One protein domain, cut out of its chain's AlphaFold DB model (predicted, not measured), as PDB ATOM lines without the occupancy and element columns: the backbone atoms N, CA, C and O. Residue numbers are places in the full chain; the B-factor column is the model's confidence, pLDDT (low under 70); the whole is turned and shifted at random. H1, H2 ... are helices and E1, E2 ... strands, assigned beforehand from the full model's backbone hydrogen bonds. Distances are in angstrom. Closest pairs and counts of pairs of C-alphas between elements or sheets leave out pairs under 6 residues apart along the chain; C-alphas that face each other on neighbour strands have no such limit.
ATOM      1  N   GLY A   7     112.605 112.343  76.186       82.50
ATOM      2  CA  GLY A   7     113.572 111.534  75.462       82.50
ATOM      3  C   GLY A   7     113.821 112.099  74.068       82.50
ATOM      4  O   GLY A   7     113.249 113.111  73.667       82.50
ATOM      5  N   TYR A   8     114.625 111.386  73.297       86.44
ATOM      6  CA  TYR A   8     114.895 111.683  71.899       86.44
ATOM      7  C   TYR A   8     114.874 110.371  71.119       86.44
ATOM      8  O   TYR A   8     115.446 109.374  71.567       86.44
ATOM      9  N   ALA A   9     114.190 110.362  69.982       88.88
ATOM     10  CA  ALA A   9     114.102 109.214  69.097       88.88
ATOM     11  C   ALA A   9     114.716 109.547  67.741       88.88
ATOM     12  O   ALA A   9     114.393 110.567  67.127       88.88
ATOM     13  N   ARG A  10     115.564 108.633  67.268       91.81
ATOM     14  CA  ARG A  10     116.192 108.673  65.951       91.81
ATOM     15  C   ARG A  10     115.861 107.389  65.206       91.81
ATOM     16  O   ARG A  10     116.271 106.310  65.624       91.81
ATOM     17  N   ILE A  11     115.104 107.517  64.127       90.00
ATOM     18  CA  ILE A  11     114.677 106.412  63.274       90.00
ATOM     19  C   ILE A  11     115.618 106.378  62.069       90.00
ATOM     20  O   ILE A  11     115.674 107.329  61.286       90.00
ATOM     21  N   VAL A  12     116.384 105.292  61.950       93.12
ATOM     22  CA  VAL A  12     117.312 105.049  60.840       93.12
ATOM     23  C   VAL A  12     116.734 103.925  59.987       93.12
ATOM     24  O   VAL A  12     116.737 102.771  60.403       93.12
ATOM     25  N   ASP A  13     116.224 104.277  58.812       92.12
ATOM     26  CA  ASP A  13     115.705 103.337  57.817       92.12
ATOM     27  C   ASP A  13     116.592 103.423  56.561       92.12
ATOM     28  O   ASP A  13     116.735 104.524  56.021       92.12
ATOM     29  N   PRO A  14     117.190 102.314  56.081       93.19
ATOM     30  CA  PRO A  14     117.977 102.296  54.846       93.19
ATOM     31  C   PRO A  14     117.208 102.762  53.599       93.19
ATOM     32  O   PRO A  14     117.832 103.197  52.634       93.19
ATOM     33  N   ALA A  15     115.875 102.665  53.602       95.00
ATOM     34  CA  ALA A  15     115.021 103.140  52.517       95.00
ATOM     35  C   ALA A  15     114.778 104.660  52.556       95.00
ATOM     36  O   ALA A  15     114.345 105.242  51.559       95.00
ATOM     37  N   LEU A  16     115.053 105.327  53.683       87.19
ATOM     38  CA  LEU A  16     114.917 106.775  53.819       87.19
ATOM     39  C   LEU A  16     116.236 107.482  53.496       87.19
ATOM     40  O   LEU A  16     117.303 107.121  53.982       87.19
ATOM     41  N   ALA A  17     116.156 108.574  52.730       89.81
ATOM     42  CA  ALA A  17     117.333 109.360  52.346       89.81
ATOM     43  C   ALA A  17     118.052 110.023  53.539       89.81
ATOM     44  O   ALA A  17     119.232 110.360  53.440       89.81
ATOM     45  N   LYS A  18     117.344 110.261  54.654       90.00
ATOM     46  CA  LYS A  18     117.890 110.846  55.887       90.00
ATOM     47  C   LYS A  18     117.233 110.214  57.120       90.00
ATOM     48  O   LYS A  18     116.032 109.940  57.068       90.00
ATOM     49  N   PRO A  19     117.975 110.048  58.233       91.06
ATOM     50  CA  PRO A  19     117.394 109.675  59.519       91.06
ATOM     51  C   PRO A  19     116.305 110.659  59.949       91.06
ATOM     52  O   PRO A  19     116.458 111.871  59.780       91.06
ATOM     53  N   GLN A  20     115.222 110.137  60.519       89.06
ATOM     54  CA  GLN A  20     114.176 110.958  61.122       89.06
ATOM     55  C   GLN A  20     114.462 111.134  62.604       89.06
ATOM     56  O   GLN A  20     114.760 110.174  63.313       89.06
ATOM     57  N   GLU A  21     114.357 112.366  63.076       87.00
ATOM     58  CA  GLU A  21     114.694 112.736  64.443       87.00
ATOM     59  C   GLU A  21     113.491 113.429  65.074       87.00
ATOM     60  O   GLU A  21     112.805 114.224  64.431       87.00
ATOM     61  N   SER A  22     113.194 113.082  66.323       85.44
ATOM     62  CA  SER A  22     112.062 113.647  67.053       85.44
ATOM     63  C   SER A  22     112.339 113.668  68.546       85.44
ATOM     64  O   SER A  22     112.894 112.718  69.103       85.44
ATOM     65  N   ASP A  23     111.900 114.731  69.207       85.00
ATOM     66  CA  ASP A  23     111.790 114.714  70.657       85.00
ATOM     67  C   ASP A  23     110.672 113.749  71.058       85.00
ATOM     68  O   ASP A  23     109.696 113.552  70.330       85.00
ATOM     69  N   THR A  24     110.796 113.137  72.227       86.00
ATOM     70  CA  THR A  24     109.777 112.225  72.747       86.00
ATOM     71  C   THR A  24     109.399 112.572  74.169       86.00
ATOM     72  O   THR A  24     110.152 113.216  74.902       86.00
ATOM     73  N   ILE A  25     108.211 112.130  74.563       86.62
ATOM     74  CA  ILE A  25     107.718 112.258  75.922       86.62
ATOM     75  C   ILE A  25     107.041 110.976  76.389       86.62
ATOM     76  O   ILE A  25     106.373 110.303  75.606       86.62
ATOM     77  N   THR A  26     107.165 110.641  77.669       86.19
ATOM     78  CA  THR A  26     106.390 109.543  78.259       86.19
ATOM     79  C   THR A  26     104.992 110.025  78.639       86.19
ATOM     80  O   THR A  26     104.834 110.950  79.435       86.19
ATOM     81  N   CYS A  27     103.953 109.389  78.096       82.88
ATOM     82  CA  CYS A  27     102.572 109.687  78.454       82.88
ATOM     83  C   CYS A  27     102.305 109.356  79.929       82.88
ATOM     84  O   CYS A  27     102.476 108.214  80.346       82.88
ATOM     85  N   GLY A  28     101.802 110.321  80.702       77.56
ATOM     86  CA  GLY A  28     101.446 110.098  82.108       77.56
ATOM     87  C   GLY A  28     100.272 109.130  82.327       77.56
ATOM     88  O   GLY A  28     100.130 108.607  83.424       77.56
ATOM     89  N   HIS A  29      99.450 108.868  81.303       78.50
ATOM     90  CA  HIS A  29      98.287 107.975  81.408       78.50
ATOM     91  C   HIS A  29      98.652 106.505  81.179       78.50
ATOM     92  O   HIS A  29      98.361 105.652  82.009       78.50
ATOM     93  N   CYS A  30      99.282 106.202  80.040       84.88
ATOM     94  CA  CYS A  30      99.573 104.827  79.617       84.88
ATOM     95  C   CYS A  30     101.061 104.457  79.696       84.88
ATOM     96  O   CYS A  30     101.430 103.338  79.345       84.88
ATOM     97  N   GLN A  31     101.917 105.394  80.117       83.75
ATOM     98  CA  GLN A  31     103.369 105.219  80.259       83.75
ATOM     99  C   GLN A  31     104.093 104.837  78.956       83.75
ATOM    100  O   GLN A  31     105.227 104.363  78.979       83.75
ATOM    101  N   LYS A  32     103.457 105.050  77.799       87.38
ATOM    102  CA  LYS A  32     104.068 104.838  76.481       87.38
ATOM    103  C   LYS A  32     104.825 106.080  76.022       87.38
ATOM    104  O   LYS A  32     104.440 107.204  76.346       87.38
ATOM    105  N   VAL A  33     105.877 105.860  75.239       88.50
ATOM    106  CA  VAL A  33     106.645 106.925  74.584       88.50
ATOM    107  C   VAL A  33     105.826 107.492  73.425       88.50
ATOM    108  O   VAL A  33     105.259 106.744  72.630       88.50
ATOM    109  N   VAL A  34     105.749 108.816  73.347       87.31
ATOM    110  CA  VAL A  34     105.014 109.566  72.329       87.31
ATOM    111  C   VAL A  34     105.979 110.514  71.629       87.31
ATOM    112  O   VAL A  34     106.734 111.227  72.288       87.31
ATOM    113  N   HIS A  35     105.947 110.528  70.299       86.69
ATOM    114  CA  HIS A  35     106.750 111.440  69.490       86.69
ATOM    115  C   HIS A  35     106.145 112.847  69.497       86.69
ATOM    116  O   HIS A  35     104.952 113.039  69.259       86.69
ATOM    117  N   LEU A  36     106.984 113.843  69.767       80.88
ATOM    118  CA  LEU A  36     106.634 115.253  69.719       80.88
ATOM    119  C   LEU A  36     106.831 115.750  68.289       80.88
ATOM    120  O   LEU A  36     107.905 116.205  67.904       80.88
ATOM    121  N   HIS A  37     105.776 115.657  67.489       69.06
ATOM    122  CA  HIS A  37     105.758 116.214  66.141       69.06
ATOM    123  C   HIS A  37     105.424 117.712  66.187       69.06
ATOM    124  O   HIS A  37     104.362 118.138  65.739       69.06
ATOM    125  N   ASP A  38     106.305 118.531  66.764       59.19
ATOM    126  CA  ASP A  38     106.171 119.982  66.633       59.19
ATOM    127  C   ASP A  38     106.710 120.411  65.259       59.19
ATOM    128  O   ASP A  38     107.892 120.228  64.963       59.19
ATOM    129  N   ARG A  39     105.862 121.026  64.420       52.50
ATOM    130  CA  ARG A  39     106.277 121.625  63.132       52.50
ATOM    131  C   ARG A  39     107.350 122.711  63.299       52.50
ATOM    132  O   ARG A  39     107.976 123.096  62.318       52.50
ATOM    133  N   THR A  40     107.561 123.207  64.517       52.53
ATOM    134  CA  THR A  40     108.548 124.236  64.867       52.53
ATOM    135  C   THR A  40     109.821 123.683  65.523       52.53
ATOM    136  O   THR A  40     110.725 124.459  65.837       52.53
ATOM    137  N   GLY A  41     109.924 122.359  65.714       49.09
ATOM    138  CA  GLY A  41     111.147 121.689  66.174       49.09
ATOM    139  C   GLY A  41     111.564 121.988  67.619       49.09
ATOM    140  O   GLY A  41     112.718 121.766  67.973       49.09
ATOM    141  N   LYS A  42     110.670 122.525  68.461       52.50
ATOM    142  CA  LYS A  42     110.953 122.756  69.885       52.50
ATOM    143  C   LYS A  42     109.762 122.351  70.734       52.50
ATOM    144  O   LYS A  42     108.767 123.058  70.740       52.50
ATOM    145  N   ALA A  43     109.902 121.305  71.544       55.16
ATOM    146  CA  ALA A  43     108.939 120.970  72.591       55.16
ATOM    147  C   ALA A  43     108.809 122.112  73.624       55.16
ATOM    148  O   ALA A  43     109.513 122.146  74.644       55.16
ATOM    149  N   ARG A  44     107.931 123.084  73.349       57.12
ATOM    150  CA  ARG A  44     107.652 124.208  74.248       57.12
ATOM    151  C   ARG A  44     106.812 123.731  75.432       57.12
ATOM    152  O   ARG A  44     105.929 122.883  75.301       57.12
ATOM    153  N   SER A  45     107.087 124.283  76.609       56.34
ATOM    154  CA  SER A  45     106.208 124.135  77.769       56.34
ATOM    155  C   SER A  45     104.803 124.649  77.418       56.34
ATOM    156  O   SER A  45     104.660 125.683  76.771       56.34
ATOM    157  N   GLY A  46     103.764 123.904  77.804       59.34
ATOM    158  CA  GLY A  46     102.360 124.254  77.529       59.34
ATOM    159  C   GLY A  46     101.746 123.617  76.276       59.34
ATOM    160  O   GLY A  46     100.545 123.752  76.068       59.34
ATOM    161  N   VAL A  47     102.520 122.881  75.472       68.81
ATOM    162  CA  VAL A  47     101.973 122.122  74.335       68.81
ATOM    163  C   VAL A  47     101.236 120.874  74.836       68.81
ATOM    164  O   VAL A  47     101.738 120.132  75.689       68.81
ATOM    165  N   LEU A  48     100.034 120.647  74.302       75.94
ATOM    166  CA  LEU A  48      99.294 119.398  74.458       75.94
ATOM    167  C   LEU A  48      99.706 118.434  73.347       75.94
ATOM    168  O   LEU A  48      99.679 118.774  72.167       75.94
ATOM    169  N   VAL A  49     100.073 117.221  73.736       79.12
ATOM    170  CA  VAL A  49     100.519 116.157  72.838       79.12
ATOM    171  C   VAL A  49      99.446 115.090  72.819       79.12
ATOM    172  O   VAL A  49      99.052 114.583  73.867       79.12
ATOM    173  N   HIS A  50      98.963 114.714  71.646       84.25
ATOM    174  CA  HIS A  50      98.008 113.621  71.551       84.25
ATOM    175  C   HIS A  50      98.733 112.271  71.621       84.25
ATOM    176  O   HIS A  50      99.625 111.995  70.819       84.25
ATOM    177  N   CYS A  51      98.365 111.416  72.579       85.88
ATOM    178  CA  CYS A  51      98.885 110.055  72.642       85.88
ATOM    179  C   CYS A  51      98.025 109.130  71.777       85.88
ATOM    180  O   CYS A  51      96.923 108.761  72.174       85.88
ATOM    181  N   HIS A  52      98.555 108.679  70.641       85.38
ATOM    182  CA  HIS A  52      97.849 107.756  69.742       85.38
ATOM    183  C   HIS A  52      97.576 106.364  70.344       85.38
ATOM    184  O   HIS A  52      96.785 105.615  69.787       85.38
ATOM    185  N   GLN A  53      98.204 106.011  71.474       88.94
ATOM    186  CA  GLN A  53      97.998 104.715  72.136       88.94
ATOM    187  C   GLN A  53      96.775 104.693  73.059       88.94
ATOM    188  O   GLN A  53      96.073 103.693  73.117       88.94
ATOM    189  N   CYS A  54      96.515 105.774  73.798       87.12
ATOM    190  CA  CYS A  54      95.371 105.852  74.719       87.12
ATOM    191  C   CYS A  54      94.336 106.916  74.329       87.12
ATOM    192  O   CYS A  54      93.387 107.141  75.074       87.12
ATOM    193  N   GLY A  55      94.544 107.633  73.221       85.94
ATOM    194  CA  GLY A  55      93.688 108.729  72.754       85.94
ATOM    195  C   GLY A  55      93.703 109.979  73.643       85.94
ATOM    196  O   GLY A  55      93.059 110.975  73.321       85.94
ATOM    197  N   SER A  56      94.433 109.958  74.760       82.50
ATOM    198  CA  SER A  56      94.433 111.048  75.732       82.50
ATOM    199  C   SER A  56      95.404 112.157  75.334       82.50
ATOM    200  O   SER A  56      96.506 111.908  74.830       82.50
ATOM    201  N   GLN A  57      95.024 113.401  75.619       83.44
ATOM    202  CA  GLN A  57      95.940 114.532  75.530       83.44
ATOM    203  C   GLN A  57      96.901 114.511  76.721       83.44
ATOM    204  O   GLN A  57      96.506 114.353  77.872       83.44
ATOM    205  N   THR A  58      98.186 114.650  76.438       77.38
ATOM    206  CA  THR A  58      99.275 114.644  77.409       77.38
ATOM    207  C   THR A  58      99.875 116.039  77.455       77.38
ATOM    208  O   THR A  58     100.398 116.526  76.456       77.38
ATOM    209  N   CYS A  59      99.811 116.692  78.612       77.12
ATOM    210  CA  CYS A  59     100.475 117.974  78.809       77.12
ATOM    211  C   CYS A  59     101.961 117.745  79.137       77.12
ATOM    212  O   CYS A  59     102.271 116.901  79.979       77.12
ATOM    213  N   VAL A  60     102.881 118.484  78.501       76.12
ATOM    214  CA  VAL A  60     104.334 118.340  78.759       76.12
ATOM    215  C   VAL A  60     104.685 118.442  80.258       76.12
ATOM    216  O   VAL A  60     105.378 117.555  80.757       76.12
ATOM    217  N   PRO A  61     104.144 119.412  81.027       73.56
ATOM    218  CA  PRO A  61     104.376 119.473  82.474       73.56
ATOM    219  C   PRO A  61     103.873 118.239  83.240       73.56
ATOM    220  O   PRO A  61     104.516 117.783  84.178       73.56
ATOM    221  N   CYS A  62     102.728 117.680  82.838       73.75
ATOM    222  CA  CYS A  62     102.106 116.515  83.475       73.75
ATOM    223  C   CYS A  62     102.954 115.258  83.276       73.75
ATOM    224  O   CYS A  62     103.036 114.399  84.151       73.75
ATOM    225  N   ALA A  63     103.572 115.140  82.103       73.31
ATOM    226  CA  ALA A  63     104.484 114.054  81.806       73.31
ATOM    227  C   ALA A  63     105.799 114.176  82.591       73.31
ATOM    228  O   ALA A  63     106.308 113.163  83.052       73.31
ATOM    229  N   GLU A  64     106.346 115.384  82.789       73.31
ATOM    230  CA  GLU A  64     107.531 115.625  83.644       73.31
ATOM    231  C   GLU A  64     107.301 115.240  85.111       73.31
ATOM    232  O   GLU A  64     108.200 114.707  85.762       73.31
ATOM    233  N   THR A  65     106.094 115.447  85.636       72.06
ATOM    234  CA  THR A  65     105.756 115.103  87.026       72.06
ATOM    235  C   THR A  65     105.134 113.717  87.189       72.06
ATOM    236  O   THR A  65     104.909 113.291  88.323       72.06
ATOM    237  N   ALA A  66     104.817 113.030  86.085       67.88
ATOM    238  CA  ALA A  66     103.984 111.822  86.040       67.88
ATOM    239  C   ALA A  66     102.657 111.954  86.819       67.88
ATOM    240  O   ALA A  66     102.073 110.964  87.260       67.88
ATOM    241  N   ARG A  67     102.179 113.186  87.024       71.12
ATOM    242  CA  ARG A  67     100.962 113.500  87.772       71.12
ATOM    243  C   ARG A  67     100.177 114.540  86.992       71.12
ATOM    244  O   ARG A  67     100.620 115.676  86.830       71.12
ATOM    245  N   CYS A  68      99.004 114.144  86.509       71.00
ATOM    246  CA  CYS A  68      98.044 115.094  85.971       71.00
ATOM    247  C   CYS A  68      97.291 115.719  87.145       71.00
ATOM    248  O   CYS A  68      96.569 115.029  87.863       71.00
ATOM    249  N   GLU A  69      97.487 117.014  87.357       76.00
ATOM    250  CA  GLU A  69      96.649 117.784  88.265       76.00
ATOM    251  C   GLU A  69      95.654 118.600  87.434       76.00
ATOM    252  O   GLU A  69      96.103 119.367  86.568       76.00
ATOM    253  N   PRO A  70      94.334 118.433  87.665       80.44
ATOM    254  CA  PRO A  70      93.310 119.237  87.013       80.44
ATOM    255  C   PRO A  70      93.610 120.724  87.157       80.44
ATOM    256  O   PRO A  70      94.091 121.175  88.197       80.44
ATOM    257  N   PHE A  71      93.312 121.493  86.113       80.19
ATOM    258  CA  PHE A  71      93.579 122.930  86.112       80.19
ATOM    259  C   PHE A  71      92.891 123.650  87.281       80.19
ATOM    260  O   PHE A  71      93.508 124.500  87.913       80.19
ATOM    261  N   GLU A  72      91.680 123.224  87.637       80.50
ATOM    262  CA  GLU A  72      90.911 123.724  88.784       80.50
ATOM    263  C   GLU A  72      91.690 123.602  90.102       80.50
ATOM    264  O   GLU A  72      91.849 124.584  90.815       80.50
ATOM    265  N   LYS A  73      92.312 122.447  90.375       86.81
ATOM    266  CA  LYS A  73      93.133 122.269  91.585       86.81
ATOM    267  C   LYS A  73      94.373 123.161  91.600       86.81
ATOM    268  O   LYS A  73      94.800 123.604  92.664       86.81
ATOM    269  N   LYS A  74      94.953 123.443  90.430       84.69
ATOM    270  CA  LYS A  74      96.065 124.400  90.331       84.69
ATOM    271  C   LYS A  74      95.598 125.821  90.624       84.69
ATOM    272  O   LYS A  74      96.319 126.546  91.303       84.69
ATOM    273  N   LEU A  75      94.414 126.211  90.146       89.00
ATOM    274  CA  LEU A  75      93.812 127.504  90.482       89.00
ATOM    275  C   LEU A  75      93.572 127.615  91.989       89.00
ATOM    276  O   LEU A  75      94.036 128.580  92.589       89.00
ATOM    277  N   ASP A  76      92.993 126.587  92.613       95.38
ATOM    278  CA  ASP A  76      92.763 126.559  94.062       95.38
ATOM    279  C   ASP A  76      94.059 126.770  94.858       95.38
ATOM    280  O   ASP A  76      94.084 127.524  95.833       95.38
ATOM    281  N   GLN A  77      95.160 126.135  94.440       92.56
ATOM    282  CA  GLN A  77      96.475 126.305  95.067       92.56
ATOM    283  C   GLN A  77      97.029 127.721  94.891       92.56
ATOM    284  O   GLN A  77      97.604 128.276  95.831       92.56
ATOM    285  N   ILE A  78      96.873 128.306  93.700       94.00
ATOM    286  CA  ILE A  78      97.313 129.676  93.406       94.00
ATOM    287  C   ILE A  78      96.524 130.668  94.264       94.00
ATOM    288  O   ILE A  78      97.120 131.533  94.906       94.00
ATOM    289  N   GLU A  79      95.206 130.512  94.339       97.25
ATOM    290  CA  GLU A  79      94.346 131.364  95.153       97.25
ATOM    291  C   GLU A  79      94.600 131.185  96.652       97.25
ATOM    292  O   GLU A  79      94.681 132.170  97.385       97.25
ATOM    293  N   ALA A  80      94.773 129.947  97.129       96.94
ATOM    294  CA  ALA A  80      95.112 129.668  98.522       96.94
ATOM    295  C   ALA A  80      96.452 130.300  98.909       96.94
ATOM    296  O   ALA A  80      96.570 130.892  99.984       96.94
ATOM    297  N   ARG A  81      97.444 130.237  98.014       96.69
ATOM    298  CA  ARG A  81      98.717 130.933  98.187       96.69
ATOM    299  C   ARG A  81      98.521 132.448  98.229       96.69
ATOM    300  O   ARG A  81      99.111 133.087  99.092       96.69
ATOM    301  N   GLY A  82      97.692 133.011  97.351       97.00
ATOM    302  CA  GLY A  82      97.351 134.436  97.369       97.00
ATOM    303  C   GLY A  82      96.721 134.871  98.695       97.00
ATOM    304  O   GLY A  82      97.160 135.853  99.288       97.00
ATOM    305  N   ARG A  83      95.762 134.091  99.216       97.56
ATOM    306  CA  ARG A  83      95.146 134.319 100.535       97.56
ATOM    307  C   ARG A  83      96.169 134.262 101.670       97.56
ATOM    308  O   ARG A  83      96.123 135.100 102.564       97.56
ATOM    309  N   LEU A  84      97.094 133.299 101.630       97.50
ATOM    310  CA  LEU A  84      98.153 133.169 102.633       97.50
ATOM    311  C   LEU A  84      99.104 134.370 102.616       97.50
ATOM    312  O   LEU A  84      99.391 134.910 103.677       97.50
ATOM    313  N   LEU A  85      99.580 134.779 101.435       96.62
ATOM    314  CA  LEU A  85     100.501 135.912 101.280       96.62
ATOM    315  C   LEU A  85      99.869 137.212 101.797       96.62
ATOM    316  O   LEU A  85     100.439 137.864 102.672       96.62
ATOM    317  N   ALA A  86      98.623 137.477 101.395       96.31
ATOM    318  CA  ALA A  86      97.858 138.612 101.899       96.31
ATOM    319  C   ALA A  86      97.692 138.580 103.431       96.31
ATOM    320  O   ALA A  86      97.810 139.615 104.084       96.31
ATOM    321  N   ALA A  87      97.460 137.401 104.023       96.00
ATOM    322  CA  ALA A  87      97.311 137.250 105.472       96.00
ATOM    323  C   ALA A  87      98.610 137.515 106.256       96.00
ATOM    324  O   ALA A  87      98.542 137.962 107.399       96.00
ATOM    325  N   ILE A  88      99.782 137.258 105.661       96.69
ATOM    326  CA  ILE A  88     101.093 137.514 106.285       96.69
ATOM    327  C   ILE A  88     101.689 138.883 105.917       96.69
ATOM    328  O   ILE A  88     102.813 139.178 106.321       96.69
ATOM    329  N   GLY A  89     100.948 139.721 105.184       92.31
ATOM    330  CA  GLY A  89     101.351 141.087 104.840       92.31
ATOM    331  C   GLY A  89     102.400 141.193 103.728       92.31
ATOM    332  O   GLY A  89     103.131 142.183 103.693       92.31
TER     333      GLY A  89
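Overview. This is residues 7 to 89 of the 90 residues of an uncharacterized protein of Thermoleophilaceae bacterium (UniProt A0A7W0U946). A small body, made of the three-stranded sheet E1 E2 E3, the little hairpin of E4 and E5, loops and the short helix H1, has an arm at each end: at one end the tip of the E1 and E2 hairpin, residues 13 to 18, sticks out, and at the other the long helix H2 stands free. In the body, E3 pairs with E2, the small hairpin of E4 and E5 is near E3, and H1 comes straight after E5. The printed part has 83 residues with five named strands followed by two named helices, in the order E1 E2 E3 E4 E5 H1 H2, and its class is mixed, helices and strands. One antiparallel sheet has the order E1, E2, E3, and a second, also antiparallel, has E4, E5. The whole is only just extended, close to loose, with a radius of gyration of the C-alphas of 17.9 A and spans of 65 by 24 by 16 A.

Along the chain. Find C-alpha 7 at (113.572, 111.534, 75.462), where E1 begins; it covers residues 7 to 11, 13.3 A long. E2, residues 20 to 26, is 18.9 A long, and E3, residues 33 to 36, is 9.6 A. E4, residues 48 to 50, and E5, residues 57 to 59, are each 6.6 A. H1, residues 60 to 65, is 9.0 A long. Look for C-alpha 71 at (93.579, 122.930, 86.112); from there H2, residues 71 to 87, runs 24.4 A to C-alpha 87 at (97.311, 137.250, 105.472).

Arrangement. Begin with E1, E2 and E3, a meander, each strand the antiparallel neighbour of the one before; the sheet is only just strongly twisted, with C-alphas up to 4.4 A off its best plane. In the hairpin of E1 and E2, at 146 degrees, N 9 and O 22 are 2.8 A apart, within hydrogen-bond range. In the hairpin of E2 and E3, at 125 degrees, N 34 and O 25 are 2.8 A apart. The closest C-alphas of E3 and E4 are those of Leu 36 and Val 49, at 6.9 A. E4 and E5 form a hairpin at 144 degrees, with N 58 and O 49 at 2.7 A. H1 is on the three-stranded sheet but only grazes it with residues 60 to 64; the closest C-alphas of H1 and E2 are those of Ala 63 and Thr 26, at 6.0 A. H1 and H2 are apart, and H2 is not on that sheet. In H1 and H2 every O i to N i+4 pair is within hydrogen-bond range.

Size, cuts and confidence. The two C-alphas farthest apart, those of Ala 15 and Gly 89, are 66.1 A from each other. Residues 71 to 89, of which 71 to 87 belong to H2, stand free; without them and residues 13 to 18 the body spans 37 by 21 by 17 A. The printed part has no cut, and the link from E3 to E4, 11 residues, is long. Look there for low confidence: pLDDT is under 70 at residues 37 to 47, and also at residue 66, while the mean of the printed part is 82.1.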